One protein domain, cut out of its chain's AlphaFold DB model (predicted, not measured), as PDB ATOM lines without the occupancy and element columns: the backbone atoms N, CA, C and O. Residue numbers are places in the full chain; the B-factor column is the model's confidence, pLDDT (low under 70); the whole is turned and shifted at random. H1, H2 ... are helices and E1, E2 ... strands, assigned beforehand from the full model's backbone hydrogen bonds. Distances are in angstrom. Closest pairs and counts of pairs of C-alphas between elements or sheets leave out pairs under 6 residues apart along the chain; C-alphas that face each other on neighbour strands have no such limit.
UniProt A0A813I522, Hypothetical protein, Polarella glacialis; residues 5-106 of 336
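AT A GLANCE: This is residues 5 to 106 of the 336 residues of the protein "Hypothetical protein" of Polarella glacialis (UniProt A0A813I522). A small antiparallel sheet, E1 - E3 - E2, has H2 and long H3 over one face, in two layers, while H1 residues 5 to 17 and residues 99 to 106 stick out at opposite ends. The 102 printed residues, mostly helix, run H1 E1 H2 E2 E3 H3. They are loose, with radius of gyration of the C-alphas 18.3 A, spanning 72 by 28 by 17 A.

IN THESE COORDINATES: E3 is residues 69 to 75, E1 24 to 26, E2 60 to 63, H2 40 to 53. H3, residues 77 to 104, 39.3 A, ends at C-alpha (-5.996, 20.687, 14.905). H1, residues 5 to 22, 26.3 A, begins at C-alpha (15.344, 5.020, -49.946).

HOW THE PARTS SIT: N 25 of E1 and O 74 of E3 are 2.8 A apart; in the hairpin E2 and E3, N 60 and O 73 are 2.9 A apart. E1, H2, E2 form a split strand-helix-strand unit, E3 between its same-way strands, with a right-handed crossover. H2 residues 47 to 51 touch H3, closest C-alphas Leu 47 and Trp 90, 7.0 A. Every O i to N i+4 pair is within hydrogen-bond range in H2 and H3, 12 of 14 in H1.

THE WHOLE: The farthest C-alphas, His 5 and Gly 106, are 72.3 A apart. The printed part has no cut; link E1 to H2 is long. pLDDT is under 70 at residues 5 to 22, 33 to 38, 66 and 96 to 106.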
ATOM      1  N   HIS A   5      14.515   4.239 -50.887       47.31
ATOM      2  CA  HIS A   5      15.344   5.020 -49.946       47.31
ATOM      3  C   HIS A   5      14.565   6.027 -49.084       47.31
ATOM      4  O   HIS A   5      15.079   6.464 -48.063       47.31
ATOM      5  N   ARG A   6      13.335   6.405 -49.466       50.62
ATOM      6  CA  ARG A   6      12.499   7.338 -48.682       50.62
ATOM      7  C   ARG A   6      11.664   6.634 -47.615       50.62
ATOM      8  O   ARG A   6      11.519   7.179 -46.525       50.62
ATOM      9  N   ASP A   7      11.196   5.423 -47.898       55.78
ATOM     10  CA  ASP A   7      10.341   4.669 -46.975       55.78
ATOM     11  C   ASP A   7      11.124   4.210 -45.735       55.78
ATOM     12  O   ASP A   7      10.655   4.388 -44.614       55.78
ATOM     13  N   HIS A   8      12.384   3.787 -45.903       55.03
ATOM     14  CA  HIS A   8      13.256   3.436 -44.775       55.03
ATOM     15  C   HIS A   8      13.633   4.627 -43.881       55.03
ATOM     16  O   HIS A   8      13.883   4.437 -42.695       55.03
ATOM     17  N   VAL A   9      13.668   5.858 -44.410       56.91
ATOM     18  CA  VAL A   9      13.958   7.061 -43.606       56.91
ATOM     19  C   VAL A   9      12.744   7.463 -42.768       56.91
ATOM     20  O   VAL A   9      12.915   7.828 -41.609       56.91
ATOM     21  N   HIS A  10      11.529   7.350 -43.311       59.12
ATOM     22  CA  HIS A  10      10.298   7.616 -42.561       59.12
ATOM     23  C   HIS A  10      10.035   6.568 -41.475       59.12
ATOM     24  O   HIS A  10       9.637   6.927 -40.369       59.12
ATOM     25  N   GLU A  11      10.303   5.296 -41.763       64.31
ATOM     26  CA  GLU A  11      10.174   4.202 -40.798       64.31
ATOM     27  C   GLU A  11      11.228   4.311 -39.682       64.31
ATOM     28  O   GLU A  11      10.889   4.236 -38.502       64.31
ATOM     29  N   ALA A  12      12.485   4.628 -40.023       60.16
ATOM     30  CA  ALA A  12      13.539   4.881 -39.038       60.16
ATOM     31  C   ALA A  12      13.298   6.157 -38.206       60.16
ATOM     32  O   ALA A  12      13.618   6.176 -37.022       60.16
ATOM     33  N   GLN A  13      12.717   7.215 -38.786       60.62
ATOM     34  CA  GLN A  13      12.307   8.413 -38.037       60.62
ATOM     35  C   GLN A  13      11.128   8.136 -37.100       60.62
ATOM     36  O   GLN A  13      11.117   8.658 -35.988       60.62
ATOM     37  N   GLY A  14      10.161   7.320 -37.527       63.41
ATOM     38  CA  GLY A  14       9.052   6.866 -36.688       63.41
ATOM     39  C   GLY A  14       9.549   6.052 -35.499       63.41
ATOM     40  O   GLY A  14       9.221   6.380 -34.365       63.41
ATOM     41  N   GLN A  15      10.437   5.086 -35.749       64.31
ATOM     42  CA  GLN A  15      11.058   4.280 -34.700       64.31
ATOM     43  C   GLN A  15      11.921   5.130 -33.757       64.31
ATOM     44  O   GLN A  15      11.810   4.978 -32.553       64.31
ATOM     45  N   LEU A  16      12.701   6.093 -34.266       59.38
ATOM     46  CA  LEU A  16      13.477   7.016 -33.429       59.38
ATOM     47  C   LEU A  16      12.572   7.899 -32.551       59.38
ATOM     48  O   LEU A  16      12.918   8.176 -31.409       59.38
ATOM     49  N   LEU A  17      11.419   8.343 -33.064       58.47
ATOM     50  CA  LEU A  17      10.409   9.083 -32.299       58.47
ATOM     51  C   LEU A  17       9.719   8.198 -31.251       58.47
ATOM     52  O   LEU A  17       9.437   8.683 -30.160       58.47
ATOM     53  N   GLU A  18       9.463   6.926 -31.556       62.41
ATOM     54  CA  GLU A  18       8.949   5.929 -30.607       62.41
ATOM     55  C   GLU A  18       9.981   5.625 -29.509       62.41
ATOM     56  O   GLU A  18       9.657   5.670 -28.325       62.41
ATOM     57  N   ASP A  19      11.243   5.423 -29.883       61.78
ATOM     58  CA  ASP A  19      12.353   5.150 -28.970       61.78
ATOM     59  C   ASP A  19      12.656   6.385 -28.097       61.78
ATOM     60  O   ASP A  19      12.887   6.254 -26.896       61.78
ATOM     61  N   LEU A  20      12.555   7.606 -28.647       54.56
ATOM     62  CA  LEU A  20      12.669   8.872 -27.906       54.56
ATOM     63  C   LEU A  20      11.557   9.066 -26.861       54.56
ATOM     64  O   LEU A  20      11.799   9.744 -25.859       54.56
ATOM     65  N   LYS A  21      10.369   8.470 -27.058       56.50
ATOM     66  CA  LYS A  21       9.293   8.452 -26.046       56.50
ATOM     67  C   LYS A  21       9.612   7.517 -24.876       56.50
ATOM     68  O   LYS A  21       9.017   7.691 -23.818       56.50
ATOM     69  N   VAL A  22      10.528   6.564 -25.050       64.19
ATOM     70  CA  VAL A  22      10.947   5.593 -24.021       64.19
ATOM     71  C   VAL A  22      12.245   6.029 -23.324       64.19
ATOM     72  O   VAL A  22      12.636   5.442 -22.321       64.19
ATOM     73  N   VAL A  23      12.910   7.092 -23.792       79.50
ATOM     74  CA  VAL A  23      14.093   7.643 -23.115       79.50
ATOM     75  C   VAL A  23      13.713   8.164 -21.730       79.50
ATOM     76  O   VAL A  23      12.745   8.914 -21.574       79.50
ATOM     77  N   GLU A  24      14.510   7.792 -20.730       85.56
ATOM     78  CA  GLU A  24      14.402   8.313 -19.371       85.56
ATOM     79  C   GLU A  24      14.505   9.846 -19.379       85.56
ATOM     80  O   GLU A  24      15.416  10.440 -19.966       85.56
ATOM     81  N   LYS A  25      13.543  10.501 -18.735       92.25
ATOM     82  CA  LYS A  25      13.500  11.951 -18.553       92.25
ATOM     83  C   LYS A  25      13.688  12.274 -17.078       92.25
ATOM     84  O   LYS A  25      13.277  11.501 -16.218       92.25
ATOM     85  N   ALA A  26      14.276  13.433 -16.805       93.38
ATOM     86  CA  ALA A  26      14.528  13.933 -15.462       93.38
ATOM     87  C   ALA A  26      13.904  15.321 -15.284       93.38
ATOM     88  O   ALA A  26      13.861  16.110 -16.232       93.38
ATOM     89  N   SER A  27      13.425  15.614 -14.079       95.12
ATOM     90  CA  SER A  27      13.026  16.961 -13.682       95.12
ATOM     91  C   SER A  27      14.245  17.844 -13.405       95.12
ATOM     92  O   SER A  27      15.342  17.354 -13.138       95.12
ATOM     93  N   GLU A  28      14.028  19.157 -13.343       93.56
ATOM     94  CA  GLU A  28      14.931  20.040 -12.598       93.56
ATOM     95  C   GLU A  28      14.968  19.630 -11.111       93.56
ATOM     96  O   GLU A  28      13.992  19.029 -10.633       93.56
ATOM     97  N   PRO A  29      16.033  19.959 -10.355       92.81
ATOM     98  CA  PRO A  29      16.088  19.715  -8.917       92.81
ATOM     99  C   PRO A  29      14.881  20.316  -8.185       92.81
ATOM    100  O   PRO A  29      14.528  21.481  -8.373       92.81
ATOM    101  N   GLN A  30      14.234  19.505  -7.353       92.12
ATOM    102  CA  GLN A  30      13.048  19.870  -6.589       92.12
ATOM    103  C   GLN A  30      13.373  19.933  -5.102       92.12
ATOM    104  O   GLN A  30      13.913  18.978  -4.552       92.12
ATOM    105  N   ASP A  31      12.999  21.027  -4.441       86.69
ATOM    106  CA  ASP A  31      13.066  21.127  -2.979       86.69
ATOM    107  C   ASP A  31      11.949  20.297  -2.335       86.69
ATOM    108  O   ASP A  31      10.815  20.309  -2.822       86.69
ATOM    109  N   LEU A  32      12.253  19.588  -1.254       80.12
ATOM    110  CA  LEU A  32      11.286  18.785  -0.505       80.12
ATOM    111  C   LEU A  32      10.765  19.503   0.733       80.12
ATOM    112  O   LEU A  32       9.698  19.143   1.220       80.12
ATOM    113  N   LYS A  33      11.499  20.489   1.254       68.31
ATOM    114  CA  LYS A  33      11.206  21.080   2.558       68.31
ATOM    115  C   LYS A  33       9.966  21.965   2.492       68.31
ATOM    116  O   LYS A  33       9.914  22.918   1.717       68.31
ATOM    117  N   LEU A  34       8.990  21.675   3.355       63.38
ATOM    118  CA  LEU A  34       7.819  22.530   3.581       63.38
ATOM    119  C   LEU A  34       7.899  23.305   4.918       63.38
ATOM    120  O   LEU A  34       7.112  24.227   5.117       63.38
ATOM    121  N   GLY A  35       8.867  22.992   5.800       59.09
ATOM    122  CA  GLY A  35       9.095  23.651   7.101       59.09
ATOM    123  C   GLY A  35      10.533  23.496   7.637       59.09
ATOM    124  O   GLY A  35      11.335  22.764   7.058       59.09
ATOM    125  N   SER A  36      10.887  24.203   8.724       52.41
ATOM    126  CA  SER A  36      12.271  24.285   9.247       52.41
ATOM    127  C   SER A  36      12.795  23.009   9.915       52.41
ATOM    128  O   SER A  36      14.010  22.828   9.977       52.41
ATOM    129  N   ASP A  37      11.898  22.132  10.373       59.22
ATOM    130  CA  ASP A  37      12.230  21.023  11.283       59.22
ATOM    131  C   ASP A  37      12.084  19.635  10.626       59.22
ATOM    132  O   ASP A  37      12.176  18.606  11.293       59.22
ATOM    133  N   GLU A  38      11.833  19.587   9.316       67.94
ATOM    134  CA  GLU A  38      11.562  18.340   8.601       67.94
ATOM    135  C   GLU A  38      12.847  17.614   8.169       67.94
ATOM    136  O   GLU A  38      13.720  18.183   7.503       67.94
ATOM    137  N   ASP A  39      12.936  16.329   8.520       82.56
ATOM    138  CA  ASP A  39      14.009  15.436   8.092       82.56
ATOM    139  C   ASP A  39      13.863  15.056   6.608       82.56
ATOM    140  O   ASP A  39      12.827  14.549   6.166       82.56
ATOM    141  N   PHE A  40      14.923  15.290   5.833       85.31
ATOM    142  CA  PHE A  40      14.914  15.119   4.380       85.31
ATOM    143  C   PHE A  40      14.749  13.650   3.959       85.31
ATOM    144  O   PHE A  40      13.975  13.362   3.048       85.31
ATOM    145  N   GLU A  41      15.423  12.717   4.635       85.00
ATOM    146  CA  GLU A  41      15.329  11.281   4.326       85.00
ATOM    147  C   GLU A  41      13.906  10.755   4.551       85.00
ATOM    148  O   GLU A  41      13.341  10.052   3.708       85.00
ATOM    149  N   SER A  42      13.275  11.172   5.649       84.19
ATOM    150  CA  SER A  42      11.876  10.850   5.944       84.19
ATOM    151  C   SER A  42      10.917  11.376   4.868       84.19
ATOM    152  O   SER A  42       9.990  10.665   4.469       84.19
ATOM    153  N   ALA A  43      11.153  12.585   4.348       86.81
ATOM    154  CA  ALA A  43      10.355  13.160   3.265       86.81
ATOM    155  C   ALA A  43      10.494  12.370   1.949       86.81
ATOM    156  O   ALA A  43       9.500  12.145   1.255       86.81
ATOM    157  N   VAL A  44      11.699  11.881   1.626       90.38
ATOM    158  CA  VAL A  44      11.938  11.027   0.446       90.38
ATOM    159  C   VAL A  44      11.202   9.687   0.570       90.38
ATOM    160  O   VAL A  44      10.595   9.224  -0.402       90.38
ATOM    161  N   ILE A  45      11.229   9.063   1.751       90.00
ATOM    162  CA  ILE A  45      10.525   7.797   2.018       90.00
ATOM    163  C   ILE A  45       9.011   7.973   1.854       90.00
ATOM    164  O   ILE A  45       8.359   7.155   1.199       90.00
ATOM    165  N   ASP A  46       8.456   9.046   2.414       90.50
ATOM    166  CA  ASP A  46       7.026   9.343   2.331       90.50
ATOM    167  C   ASP A  46       6.573   9.626   0.890       90.50
ATOM    168  O   ASP A  46       5.602   9.027   0.422       90.50
ATOM    169  N   LEU A  47       7.322  10.452   0.145       92.62
ATOM    170  CA  LEU A  47       7.057  10.704  -1.274       92.62
ATOM    171  C   LEU A  47       7.077   9.404  -2.089       92.62
ATOM    172  O   LEU A  47       6.203   9.177  -2.926       92.62
ATOM    173  N   ARG A  48       8.038   8.510  -1.829       94.06
ATOM    174  CA  ARG A  48       8.097   7.206  -2.503       94.06
ATOM    175  C   ARG A  48       6.845   6.375  -2.221       94.06
ATOM    176  O   ARG A  48       6.254   5.828  -3.149       94.06
ATOM    177  N   ALA A  49       6.413   6.307  -0.964       91.69
ATOM    178  CA  ALA A  49       5.196   5.592  -0.591       91.69
ATOM    179  C   ALA A  49       3.939   6.217  -1.223       91.69
ATOM    180  O   ALA A  49       3.022   5.494  -1.616       91.69
ATOM    181  N   PHE A  50       3.891   7.546  -1.338       93.00
ATOM    182  CA  PHE A  50       2.813   8.266  -2.011       93.00
ATOM    183  C   PHE A  50       2.712   7.886  -3.493       93.00
ATOM    184  O   PHE A  50       1.640   7.490  -3.954       93.00
ATOM    185  N   LEU A  51       3.834   7.928  -4.217       93.62
ATOM    186  CA  LEU A  51       3.897   7.560  -5.633       93.62
ATOM    187  C   LEU A  51       3.505   6.092  -5.862       93.62
ATOM    188  O   LEU A  51       2.722   5.804  -6.768       93.62
ATOM    189  N   MET A  52       3.943   5.176  -4.990       91.94
ATOM    190  CA  MET A  52       3.533   3.764  -5.043       91.94
ATOM    191  C   MET A  52       2.012   3.596  -4.907       91.94
ATOM    192  O   MET A  52       1.383   2.888  -5.692       91.94
ATOM    193  N   ARG A  53       1.365   4.309  -3.971       94.12
ATOM    194  CA  ARG A  53      -0.108   4.272  -3.824       94.12
ATOM    195  C   ARG A  53      -0.852   4.785  -5.062       94.12
ATOM    196  O   ARG A  53      -2.013   4.434  -5.262       94.12
ATOM    197  N   ARG A  54      -0.197   5.598  -5.893       91.94
ATOM    198  CA  ARG A  54      -0.720   6.141  -7.158       91.94
ATOM    199  C   ARG A  54      -0.355   5.279  -8.377       91.94
ATOM    200  O   ARG A  54      -0.694   5.644  -9.508       91.94
ATOM    201  N   GLY A  55       0.289   4.129  -8.151       91.69
ATOM    202  CA  GLY A  55       0.729   3.197  -9.187       91.69
ATOM    203  C   GLY A  55       1.882   3.742 -10.030       91.69
ATOM    204  O   GLY A  55       1.896   3.526 -11.239       91.69
ATOM    205  N   MET A  56       2.785   4.512  -9.415       91.75
ATOM    206  CA  MET A  56       3.981   5.089 -10.044       91.75
ATOM    207  C   MET A  56       5.263   4.460  -9.477       91.75
ATOM    208  O   MET A  56       6.174   5.155  -9.029       91.75
ATOM    209  N   ASP A  57       5.307   3.129  -9.446       88.69
ATOM    210  CA  ASP A  57       6.407   2.354  -8.851       88.69
ATOM    211  C   ASP A  57       7.715   2.437  -9.660       88.69
ATOM    212  O   ASP A  57       8.791   2.111  -9.159       88.69
ATOM    213  N   ASP A  58       7.618   2.861 -10.919       86.81
ATOM    214  CA  ASP A  58       8.704   2.996 -11.889       86.81
ATOM    215  C   ASP A  58       9.373   4.383 -11.877       86.81
ATOM    216  O   ASP A  58      10.335   4.610 -12.613       86.81
ATOM    217  N   VAL A  59       8.897   5.309 -11.038       92.69
ATOM    218  CA  VAL A  59       9.484   6.645 -10.881       92.69
ATOM    219  C   VAL A  59      10.715   6.595  -9.975       92.69
ATOM    220  O   VAL A  59      10.653   6.194  -8.811       92.69
ATOM    221  N   GLY A  60      11.845   7.065 -10.498       93.38
ATOM    222  CA  GLY A  60      13.086   7.221  -9.750       93.38
ATOM    223  C   GLY A  60      13.108   8.521  -8.947       93.38
ATOM    224  O   GLY A  60      12.780   9.585  -9.469       93.38
ATOM    225  N   LEU A  61      13.541   8.446  -7.688       94.44
ATOM    226  CA  LEU A  61      13.845   9.609  -6.850       94.44
ATOM    227  C   LEU A  61      15.348   9.608  -6.561       94.44
ATOM    228  O   LEU A  61      15.836   8.680  -5.914       94.44
ATOM    229  N   GLU A  62      16.061  10.623  -7.046       93.19
ATOM    230  CA  GLU A  62      17.517  10.748  -6.924       93.19
ATOM    231  C   GLU A  62      17.888  11.961  -6.049       93.19
ATOM    232  O   GLU A  62      17.884  13.100  -6.537       93.19
ATOM    233  N   PRO A  63      18.195  11.745  -4.754       90.56
ATOM    234  CA  PRO A  63      18.692  12.792  -3.868       90.56
ATOM    235  C   PRO A  63      19.950  13.464  -4.423       90.56
ATOM    236  O   PRO A  63      20.847  12.790  -4.929       90.56
ATOM    237  N   GLN A  64      20.033  14.786  -4.305       88.81
ATOM    238  CA  GLN A  64      21.199  15.555  -4.731       88.81
ATOM    239  C   GLN A  64      22.139  15.776  -3.540       88.81
ATOM    240  O   GLN A  64      21.736  16.321  -2.510       88.81
ATOM    241  N   THR A  65      23.400  15.358  -3.675       77.50
ATOM    242  CA  THR A  65      24.420  15.469  -2.619       77.50
ATOM    243  C   THR A  65      24.558  16.905  -2.110       77.50
ATOM    244  O   THR A  65      24.592  17.840  -2.905       77.50
ATOM    245  N   ASP A  66      24.655  17.065  -0.787       68.44
ATOM    246  CA  ASP A  66      24.840  18.344  -0.081       68.44
ATOM    247  C   ASP A  66      23.702  19.374  -0.242       68.44
ATOM    248  O   ASP A  66      23.867  20.553   0.073       68.44
ATOM    249  N   THR A  67      22.515  18.938  -0.676       72.56
ATOM    250  CA  THR A  67      21.315  19.785  -0.772       72.56
ATOM    251  C   THR A  67      20.079  19.062  -0.229       72.56
ATOM    252  O   THR A  67      20.057  17.842  -0.118       72.56
ATOM    253  N   SER A  68      19.018  19.802   0.111       81.06
ATOM    254  CA  SER A  68      17.699  19.224   0.441       81.06
ATOM    255  C   SER A  68      16.812  19.087  -0.798       81.06
ATOM    256  O   SER A  68      15.613  19.362  -0.752       81.06
ATOM    257  N   GLN A  69      17.419  18.707  -1.924       89.38
ATOM    258  CA  GLN A  69      16.754  18.605  -3.217       89.38
ATOM    259  C   GLN A  69      16.844  17.185  -3.779       89.38
ATOM    260  O   GLN A  69      17.786  16.444  -3.494       89.38
ATOM    261  N   LEU A  70      15.876  16.810  -4.614       93.38
ATOM    262  CA  LEU A  70      15.914  15.573  -5.396       93.38
ATOM    263  C   LEU A  70      15.544  15.821  -6.856       93.38
ATOM    264  O   LEU A  70      14.836  16.771  -7.183       93.38
ATOM    265  N   VAL A  71      15.993  14.925  -7.727       95.19
ATOM    266  CA  VAL A  71      15.576  14.853  -9.129       95.19
ATOM    267  C   VAL A  71      14.596  13.691  -9.297       95.19
ATOM    268  O   VAL A  71      14.854  12.583  -8.825       95.19
ATOM    269  N   ILE A  72      13.465  13.949  -9.959       95.88
ATOM    270  CA  ILE A  72      12.448  12.940 -10.286       95.88
ATOM    271  C   ILE A  72      12.720  12.426 -11.696       95.88
ATOM    272  O   ILE A  72      12.832  13.220 -12.632       95.88
ATOM    273  N   ARG A  73      12.808  11.105 -11.859       94.81
ATOM    274  CA  ARG A  73      13.056  10.438 -13.143       94.81
ATOM    275  C   ARG A  73      11.905   9.528 -13.530       94.81
ATOM    276  O   ARG A  73      11.357   8.833 -12.682       94.81
ATOM    277  N   ALA A  74      11.553   9.516 -14.810       93.06
ATOM    278  CA  ALA A  74      10.515   8.637 -15.338       93.06
ATOM    279  C   ALA A  74      10.771   8.274 -16.805       93.06
ATOM    280  O   ALA A  74      11.436   9.006 -17.544       93.06
ATOM    281  N   MET A  75      10.201   7.151 -17.242       88.38
ATOM    282  CA  MET A  75      10.315   6.671 -18.619       88.38
ATOM    283  C   MET A  75       9.354   7.440 -19.528       88.38
ATOM    284  O   MET A  75       8.147   7.188 -19.538       88.38
ATOM    285  N   GLY A  76       9.897   8.395 -20.282       86.50
ATOM    286  CA  GLY A  76       9.133   9.240 -21.190       86.50
ATOM    287  C   GLY A  76       8.539  10.501 -20.560       86.50
ATOM    288  O   GLY A  76       8.373  10.642 -19.349       86.50
ATOM    289  N   GLU A  77       8.204  11.454 -21.428       87.25
ATOM    290  CA  GLU A  77       7.761  12.797 -21.039       87.25
ATOM    291  C   GLU A  77       6.396  12.797 -20.339       87.25
ATOM    292  O   GLU A  77       6.217  13.477 -19.334       87.25
ATOM    293  N   MET A  78       5.450  11.983 -20.812       86.19
ATOM    294  CA  MET A  78       4.122  11.868 -20.197       86.19
ATOM    295  C   MET A  78       4.188  11.297 -18.777       86.19
ATOM    296  O   MET A  78       3.489  11.780 -17.886       86.19
ATOM    297  N   SER A  79       5.053  10.304 -18.555       89.06
ATOM    298  CA  SER A  79       5.280   9.705 -17.237       89.06
ATOM    299  C   SER A  79       5.935  10.705 -16.288       89.06
ATOM    300  O   SER A  79       5.501  10.831 -15.146       89.06
ATOM    301  N   LEU A  80       6.911  11.487 -16.774       92.88
ATOM    302  CA  LEU A  80       7.539  12.547 -15.982       92.88
ATOM    303  C   LEU A  80       6.549  13.668 -15.641       92.88
ATOM    304  O   LEU A  80       6.500  14.110 -14.497       92.88
ATOM    305  N   LEU A  81       5.727  14.111 -16.597       92.69
ATOM    306  CA  LEU A  81       4.695  15.127 -16.357       92.69
ATOM    307  C   LEU A  81       3.685  14.667 -15.306       92.69
ATOM    308  O   LEU A  81       3.321  15.450 -14.425       92.69
ATOM    309  N   ARG A  82       3.270  13.398 -15.368       93.75
ATOM    310  CA  ARG A  82       2.406  12.794 -14.353       93.75
ATOM    311  C   ARG A  82       3.102  12.748 -12.993       93.75
ATOM    312  O   ARG A  82       2.518  13.219 -12.026       93.75
ATOM    313  N   ALA A  83       4.353  12.290 -12.929       93.50
ATOM    314  CA  ALA A  83       5.123  12.216 -11.684       93.50
ATOM    315  C   ALA A  83       5.302  13.600 -11.041       93.50
ATOM    316  O   ALA A  83       5.132  13.761  -9.838       93.50
ATOM    317  N   MET A  84       5.562  14.625 -11.855       95.19
ATOM    318  CA  MET A  84       5.650  16.015 -11.409       95.19
ATOM    319  C   MET A  84       4.305  16.579 -10.940       95.19
ATOM    320  O   MET A  84       4.288  17.478 -10.101       95.19
ATOM    321  N   SER A  85       3.183  16.092 -11.478       93.62
ATOM    322  CA  SER A  85       1.851  16.436 -10.972       93.62
ATOM    323  C   SER A  85       1.596  15.799  -9.616       93.62
ATOM    324  O   SER A  85       1.277  16.517  -8.679       93.62
ATOM    325  N   GLU A  86       1.840  14.496  -9.485       94.75
ATOM    326  CA  GLU A  86       1.683  13.776  -8.217       94.75
ATOM    327  C   GLU A  86       2.627  14.328  -7.136       94.75
ATOM    328  O   GLU A  86       2.261  14.399  -5.971       94.75
ATOM    329  N   PHE A  87       3.823  14.798  -7.505       93.31
ATOM    330  CA  PHE A  87       4.729  15.490  -6.585       93.31
ATOM    331  C   PHE A  87       4.161  16.821  -6.068       93.31
ATOM    332  O   PHE A  87       4.337  17.150  -4.893       93.31
ATOM    333  N   ARG A  88       3.479  17.598  -6.921       91.19
ATOM    334  CA  ARG A  88       2.778  18.817  -6.480       91.19
ATOM    335  C   ARG A  88       1.605  18.470  -5.574       91.19
ATOM    336  O   ARG A  88       1.491  19.072  -4.515       91.19
ATOM    337  N   ASP A  89       0.817  17.465  -5.941       88.88
ATOM    338  CA  ASP A  89      -0.312  17.004  -5.132       88.88
ATOM    339  C   ASP A  89       0.162  16.491  -3.765       88.88
ATOM    340  O   ASP A  89      -0.429  16.825  -2.743       88.88
ATOM    341  N   TRP A  90       1.281  15.763  -3.718       91.62
ATOM    342  CA  TRP A  90       1.932  15.348  -2.476       91.62
ATOM    343  C   TRP A  90       2.345  16.549  -1.618       91.62
ATOM    344  O   TRP A  90       2.075  16.566  -0.418       91.62
ATOM    345  N   LYS A  91       2.945  17.588  -2.215       87.06
ATOM    346  CA  LYS A  91       3.271  18.828  -1.494       87.06
ATOM    347  C   LYS A  91       2.029  19.535  -0.967       87.06
ATOM    348  O   LYS A  91       2.039  19.995   0.172       87.06
ATOM    349  N   ASP A  92       0.975  19.618  -1.770       81.88
ATOM    350  CA  ASP A  92      -0.275  20.266  -1.391       81.88
ATOM    351  C   ASP A  92      -0.999  19.488  -0.289       81.88
ATOM    352  O   ASP A  92      -1.486  20.107   0.659       81.88
ATOM    353  N   GLU A  93      -1.009  18.154  -0.357       80.25
ATOM    354  CA  GLU A  93      -1.557  17.263   0.670       80.25
ATOM    355  C   GLU A  93      -0.759  17.380   1.963       80.25
ATOM    356  O   GLU A  93      -1.344  17.553   3.027       80.25
ATOM    357  N   ARG A  94       0.574  17.406   1.895       80.44
ATOM    358  CA  ARG A  94       1.414  17.626   3.077       80.44
ATOM    359  C   ARG A  94       1.268  19.018   3.657       80.44
ATOM    360  O   ARG A  94       1.219  19.149   4.872       80.44
ATOM    361  N   ALA A  95       1.153  20.050   2.832       71.25
ATOM    362  CA  ALA A  95       0.876  21.398   3.305       71.25
ATOM    363  C   ALA A  95      -0.550  21.503   3.871       71.25
ATOM    364  O   ALA A  95      -0.778  22.267   4.801       71.25
ATOM    365  N   ALA A  96      -1.515  20.739   3.352       67.00
ATOM    366  CA  ALA A  96      -2.867  20.651   3.893       67.00
ATOM    367  C   ALA A  96      -2.904  19.868   5.205       67.00
ATOM    368  O   ALA A  96      -3.597  20.302   6.110       67.00
ATOM    369  N   ILE A  97      -2.131  18.790   5.342       66.75
ATOM    370  CA  ILE A  97      -1.930  18.051   6.593       66.75
ATOM    371  C   ILE A  97      -1.171  18.918   7.590       66.75
ATOM    372  O   ILE A  97      -1.546  18.935   8.744       66.75
ATOM    373  N   ALA A  98      -0.163  19.686   7.180       62.28
ATOM    374  CA  ALA A  98       0.524  20.638   8.049       62.28
ATOM    375  C   ALA A  98      -0.433  21.742   8.503       62.28
ATOM    376  O   ALA A  98      -0.542  21.964   9.695       62.28
ATOM    377  N   ARG A  99      -1.218  22.341   7.595       59.53
ATOM    378  CA  ARG A  99      -2.283  23.302   7.936       59.53
ATOM    379  C   ARG A  99      -3.395  22.679   8.775       59.53
ATOM    380  O   ARG A  99      -3.956  23.366   9.609       59.53
ATOM    381  N   SER A 100      -3.736  21.412   8.550       52.38
ATOM    382  CA  SER A 100      -4.751  20.674   9.306       52.38
ATOM    383  C   SER A 100      -4.221  20.299  10.676       52.38
ATOM    384  O   SER A 100      -4.948  20.454  11.632       52.38
ATOM    385  N   ASN A 101      -2.961  19.896  10.799       52.88
ATOM    386  CA  ASN A 101      -2.274  19.657  12.060       52.88
ATOM    387  C   ASN A 101      -2.057  20.977  12.796       52.88
ATOM    388  O   ASN A 101      -2.194  20.998  14.001       52.88
ATOM    389  N   GLU A 102      -1.773  22.084  12.110       48.38
ATOM    390  CA  GLU A 102      -1.736  23.440  12.669       48.38
ATOM    391  C   GLU A 102      -3.134  23.945  13.034       48.38
ATOM    392  O   GLU A 102      -3.254  24.725  13.966       48.38
ATOM    393  N   ALA A 103      -4.191  23.506  12.343       39.06
ATOM    394  CA  ALA A 103      -5.591  23.815  12.643       39.06
ATOM    395  C   ALA A 103      -6.196  22.876  13.700       39.06
ATOM    396  O   ALA A 103      -7.120  23.271  14.394       39.06
ATOM    397  N   GLU A 104      -5.659  21.672  13.872       42.19
ATOM    398  CA  GLU A 104      -5.996  20.687  14.905       42.19
ATOM    399  C   GLU A 104      -5.189  20.993  16.179       42.19
ATOM    400  O   GLU A 104      -5.738  21.021  17.276       42.19
ATOM    401  N   GLN A 105      -3.923  21.414  16.039       43.59
ATOM    402  CA  GLN A 105      -3.169  22.166  17.055       43.59
ATOM    403  C   GLN A 105      -3.728  23.585  17.266       43.59
ATOM    404  O   GLN A 105      -3.452  24.194  18.301       43.59
ATOM    405  N   GLY A 106      -4.485  24.086  16.290       32.09
ATOM    406  CA  GLY A 106      -5.225  25.347  16.269       32.09
ATOM    407  C   GLY A 106      -6.680  25.193  16.707       32.09
ATOM    408  O   GLY A 106      -7.412  26.183  16.741       32.09
TER     409      GLY A 106